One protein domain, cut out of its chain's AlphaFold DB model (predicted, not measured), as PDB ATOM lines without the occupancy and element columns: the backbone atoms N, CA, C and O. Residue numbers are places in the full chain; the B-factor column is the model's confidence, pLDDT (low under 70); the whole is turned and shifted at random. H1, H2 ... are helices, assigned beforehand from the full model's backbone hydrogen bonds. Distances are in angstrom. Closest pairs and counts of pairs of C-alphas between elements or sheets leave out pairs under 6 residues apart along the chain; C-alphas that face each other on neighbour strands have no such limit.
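What this domain is: This is residues 403 to 442 of the 444 residues of the protein "DDE Tnp4 domain-containing protein" of Cavenderia fasciculata (strain SH3) (UniProt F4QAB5). A short helix, H1, meets the start of a long, straight helix, H2, at a wide corner, and H2 makes most of the length of this bare L. The printed part has 40 residues with two named helices, H1 then H2, and no named strand; its class is all helix. It is extended, with a radius of gyration of the C-alphas of 16.3 A, and spans 51 by 16 by 7 A, a rod.

How they stand to each other: H1, residues 403 to 412, and H2, residues 414 to 440, are close but not clearly touching; their closest C-alphas, of Ser 410 and Phe 416, are 6.7 A apart. They run the same way at a steep tilt of 69 degrees, only just short of about perpendicular. In H1 and H2 every O i to N i+4 pair is within hydrogen-bond range.

Where its parts are: H1 begins at C-alpha 403 (-1.938, 31.080, 38.236) and is 14.4 A long from first to last C-alpha. H2 measures 39.4 A, from C-alpha 414 (14.513, 21.354, 36.875) to C-alpha 440 (5.731, -13.264, 20.150).

The domain as a whole: The C-alphas farthest apart, of Val 405 and Gly 442, are 50.6 A apart. The printed part has no cut, and the link from H1 to H2 is tight. The model's pLDDT is under 70 at residues 403 to 417 and 442.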
ATOM      1  N   ASN A 403      -1.981  32.518  38.502       44.38
ATOM      2  CA  ASN A 403      -1.938  31.080  38.236       44.38
ATOM      3  C   ASN A 403      -1.105  30.734  36.987       44.38
ATOM      4  O   ASN A 403      -0.403  29.725  36.986       44.38
ATOM      5  N   GLU A 404      -1.127  31.576  35.949       42.88
ATOM      6  CA  GLU A 404      -0.335  31.379  34.724       42.88
ATOM      7  C   GLU A 404       1.154  31.604  35.001       42.88
ATOM      8  O   GLU A 404       1.984  30.777  34.633       42.88
ATOM      9  N   VAL A 405       1.495  32.669  35.738       46.72
ATOM     10  CA  VAL A 405       2.879  32.950  36.162       46.72
ATOM     11  C   VAL A 405       3.431  31.812  37.031       46.72
ATOM     12  O   VAL A 405       4.588  31.419  36.881       46.72
ATOM     13  N   THR A 406       2.600  31.241  37.907       45.78
ATOM     14  CA  THR A 406       2.978  30.107  38.765       45.78
ATOM     15  C   THR A 406       3.189  28.823  37.951       45.78
ATOM     16  O   THR A 406       4.185  28.130  38.155       45.78
ATOM     17  N   MET A 407       2.315  28.534  36.980       41.09
ATOM     18  CA  MET A 407       2.443  27.371  36.090       41.09
ATOM     19  C   MET A 407       3.648  27.483  35.140       41.09
ATOM     20  O   MET A 407       4.348  26.503  34.903       41.09
ATOM     21  N   ILE A 408       3.951  28.680  34.629       45.69
ATOM     22  CA  ILE A 408       5.147  28.913  33.807       45.69
ATOM     23  C   ILE A 408       6.423  28.699  34.637       45.69
ATOM     24  O   ILE A 408       7.375  28.098  34.137       45.69
ATOM     25  N   LYS A 409       6.435  29.115  35.913       47.84
ATOM     26  CA  LYS A 409       7.559  28.851  36.824       47.84
ATOM     27  C   LYS A 409       7.737  27.359  37.128       47.84
ATOM     28  O   LYS A 409       8.873  26.897  37.103       47.84
ATOM     29  N   SER A 410       6.668  26.577  37.325       50.72
ATOM     30  CA  SER A 410       6.817  25.125  37.539       50.72
ATOM     31  C   SER A 410       7.301  24.373  36.290       50.72
ATOM     32  O   SER A 410       8.059  23.420  36.418       50.72
ATOM     33  N   ILE A 411       6.980  24.840  35.078       48.75
ATOM     34  CA  ILE A 411       7.523  24.297  33.812       48.75
ATOM     35  C   ILE A 411       9.023  24.635  33.621       48.75
ATOM     36  O   ILE A 411       9.745  23.972  32.863       48.75
ATOM     37  N   GLN A 412       9.518  25.670  34.306       46.53
ATOM     38  CA  GLN A 412      10.936  26.046  34.327       46.53
ATOM     39  C   GLN A 412      11.741  25.338  35.429       46.53
ATOM     40  O   GLN A 412      12.967  25.319  35.339       46.53
ATOM     41  N   ASP A 413      11.082  24.719  36.413       54.62
ATOM     42  CA  ASP A 413      11.732  23.936  37.466       54.62
ATOM     43  C   ASP A 413      12.455  22.708  36.877       54.62
ATOM     44  O   ASP A 413      11.894  21.934  36.092       54.62
ATOM     45  N   ALA A 414      13.717  22.512  37.269       56.47
ATOM     46  CA  ALA A 414      14.513  21.354  36.875       56.47
ATOM     47  C   ALA A 414      13.856  20.034  37.320       56.47
ATOM     48  O   ALA A 414      13.813  19.082  36.541       56.47
ATOM     49  N   ASN A 415      13.253  20.011  38.514       65.81
ATOM     50  CA  ASN A 415      12.583  18.835  39.070       65.81
ATOM     51  C   ASN A 415      11.389  18.393  38.202       65.81
ATOM     52  O   ASN A 415      11.158  17.199  38.000       65.81
ATOM     53  N   PHE A 416      10.647  19.351  37.631       67.69
ATOM     54  CA  PHE A 416       9.541  19.053  36.720       67.69
ATOM     55  C   PHE A 416      10.046  18.467  35.396       67.69
ATOM     56  O   PHE A 416       9.475  17.505  34.883       67.69
ATOM     57  N   ARG A 417      11.156  18.991  34.861       65.50
ATOM     58  CA  ARG A 417      11.773  18.468  33.630       65.50
ATOM     59  C   ARG A 417      12.297  17.046  33.801       65.50
ATOM     60  O   ARG A 417      12.067  16.222  32.919       65.50
ATOM     61  N   GLU A 418      12.944  16.740  34.924       73.00
ATOM     62  CA  GLU A 418      13.380  15.375  35.236       73.00
ATOM     63  C   GLU A 418      12.191  14.423  35.423       73.00
ATOM     64  O   GLU A 418      12.212  13.313  34.892       73.00
ATOM     65  N   SER A 419      11.118  14.867  36.088       76.12
ATOM     66  CA  SER A 419       9.883  14.084  36.230       76.12
ATOM     67  C   SER A 419       9.242  13.756  34.875       76.12
ATOM     68  O   SER A 419       8.932  12.593  34.610       76.12
ATOM     69  N   VAL A 420       9.109  14.739  33.977       75.81
ATOM     70  CA  VAL A 420       8.584  14.523  32.615       75.81
ATOM     71  C   VAL A 420       9.492  13.587  31.809       75.81
ATOM     72  O   VAL A 420       8.994  12.671  31.154       75.81
ATOM     73  N   LEU A 421      10.818  13.759  31.887       77.69
ATOM     74  CA  LEU A 421      11.777  12.898  31.191       77.69
ATOM     75  C   LEU A 421      11.705  11.445  31.688       77.69
ATOM     76  O   LEU A 421      11.734  10.515  30.881       77.69
ATOM     77  N   LYS A 422      11.566  11.240  33.003       86.44
ATOM     78  CA  LYS A 422      11.413   9.914  33.613       86.44
ATOM     79  C   LYS A 422      10.111   9.239  33.174       86.44
ATOM     80  O   LYS A 422      10.150   8.093  32.734       86.44
ATOM     81  N   ASN A 423       8.989   9.960  33.211       85.75
ATOM     82  CA  ASN A 423       7.693   9.435  32.773       85.75
ATOM     83  C   ASN A 423       7.716   9.035  31.285       85.75
ATOM     84  O   ASN A 423       7.193   7.981  30.925       85.75
ATOM     85  N   GLN A 424       8.387   9.816  30.426       85.00
ATOM     86  CA  GLN A 424       8.589   9.448  29.020       85.00
ATOM     87  C   GLN A 424       9.429   8.166  28.880       85.00
ATOM     88  O   GLN A 424       9.080   7.297  28.089       85.00
ATOM     89  N   GLN A 425      10.499   8.004  29.666       89.25
ATOM     90  CA  GLN A 425      11.316   6.780  29.654       89.25
ATOM     91  C   GLN A 425      10.567   5.536  30.159       89.25
ATOM     92  O   GLN A 425      10.931   4.421  29.787       89.25
ATOM     93  N   GLU A 426       9.560   5.695  31.019       90.31
ATOM     94  CA  GLU A 426       8.713   4.595  31.492       90.31
ATOM     95  C   GLU A 426       7.653   4.216  30.444       90.31
ATOM     96  O   GLU A 426       7.543   3.035  30.107       90.31
ATOM     97  N   LEU A 427       7.001   5.201  29.811       88.19
ATOM     98  CA  LEU A 427       6.136   4.993  28.638       88.19
ATOM     99  C   LEU A 427       6.873   4.292  27.487       88.19
ATOM    100  O   LEU A 427       6.383   3.302  26.950       88.19
ATOM    101  N   ASP A 428       8.086   4.736  27.159       89.25
ATOM    102  CA  ASP A 428       8.942   4.119  26.141       89.25
ATOM    103  C   ASP A 428       9.230   2.633  26.419       89.25
ATOM    104  O   ASP A 428       9.287   1.827  25.487       89.25
ATOM    105  N   LYS A 429       9.433   2.259  27.691       92.62
ATOM    106  CA  LYS A 429       9.662   0.864  28.107       92.62
ATOM    107  C   LYS A 429       8.386   0.038  27.982       92.62
ATOM    108  O   LYS A 429       8.443  -1.072  27.459       92.62
ATOM    109  N   GLU A 430       7.246   0.571  28.420       91.12
ATOM    110  CA  GLU A 430       5.958  -0.120  28.329       91.12
ATOM    111  C   GLU A 430       5.537  -0.337  26.866       91.12
ATOM    112  O   GLU A 430       5.138  -1.441  26.493       91.12
ATOM    113  N   THR A 431       5.706   0.674  26.006       89.38
ATOM    114  CA  THR A 431       5.462   0.566  24.560       89.38
ATOM    115  C   THR A 431       6.376  -0.473  23.912       89.38
ATOM    116  O   THR A 431       5.888  -1.327  23.173       89.38
ATOM    117  N   LYS A 432       7.683  -0.466  24.217       91.06
ATOM    118  CA  LYS A 432       8.625  -1.482  23.707       91.06
ATOM    119  C   LYS A 432       8.250  -2.890  24.170       91.06
ATOM    120  O   LYS A 432       8.309  -3.810  23.360       91.06
ATOM    121  N   LYS A 433       7.801  -3.055  25.420       91.25
ATOM    122  CA  LYS A 433       7.317  -4.350  25.913       91.25
ATOM    123  C   LYS A 433       6.085  -4.821  25.133       91.25
ATOM    124  O   LYS A 433       6.109  -5.921  24.602       91.25
ATOM    125  N   LYS A 434       5.059  -3.975  24.977       89.12
ATOM    126  CA  LYS A 434       3.841  -4.316  24.215       89.12
ATOM    127  C   LYS A 434       4.132  -4.703  22.762       89.12
ATOM    128  O   LYS A 434       3.471  -5.586  22.235       89.12
ATOM    129  N   ILE A 435       5.125  -4.075  22.125       88.56
ATOM    130  CA  ILE A 435       5.574  -4.447  20.773       88.56
ATOM    131  C   ILE A 435       6.227  -5.839  20.764       88.56
ATOM    132  O   ILE A 435       5.956  -6.617  19.858       88.56
ATOM    133  N   ILE A 436       7.054  -6.172  21.762       89.69
ATOM    134  CA  ILE A 436       7.672  -7.504  21.889       89.69
ATOM    135  C   ILE A 436       6.609  -8.574  22.166       89.69
ATOM    136  O   ILE A 436       6.604  -9.600  21.492       89.69
ATOM    137  N   ASP A 437       5.695  -8.314  23.104       86.50
ATOM    138  CA  ASP A 437       4.594  -9.218  23.455       86.50
ATOM    139  C   ASP A 437       3.751  -9.533  22.186       86.50
ATOM    140  O   ASP A 437       3.603 -10.697  21.821       86.50
ATOM    141  N   LEU A 438       3.353  -8.509  21.409       85.12
ATOM    142  CA  LEU A 438       2.627  -8.660  20.130       85.12
ATOM    143  C   LEU A 438       3.403  -9.388  19.013       85.12
ATOM    144  O   LEU A 438       2.782  -9.966  18.123       85.12
ATOM    145  N   ILE A 439       4.738  -9.335  19.007       85.25
ATOM    146  CA  ILE A 439       5.565 -10.060  18.026       85.25
ATOM    147  C   ILE A 439       5.643 -11.549  18.381       85.25
ATOM    148  O   ILE A 439       5.637 -12.385  17.478       85.25
ATOM    149  N   ASN A 440       5.689 -11.881  19.673       79.56
ATOM    150  CA  ASN A 440       5.731 -13.264  20.150       79.56
ATOM    151  C   ASN A 440       4.375 -13.964  19.965       79.56
ATOM    152  O   ASN A 440       4.336 -15.077  19.444       79.56
ATOM    153  N   ASP A 441       3.273 -13.283  20.298       73.56
ATOM    154  CA  ASP A 441       1.900 -13.777  20.088       73.56
ATOM    155  C   ASP A 441       1.562 -13.988  18.592       73.56
ATOM    156  O   ASP A 441       0.598 -14.667  18.253       73.56
ATOM    157  N   GLY A 442       2.361 -13.416  17.681       62.50
ATOM    158  CA  GLY A 442       2.252 -13.596  16.230       62.50
ATOM    159  C   GLY A 442       3.051 -14.772  15.648       62.50
ATOM    160  O   GLY A 442       3.140 -14.872  14.425       62.50
TER     161      GLY A 442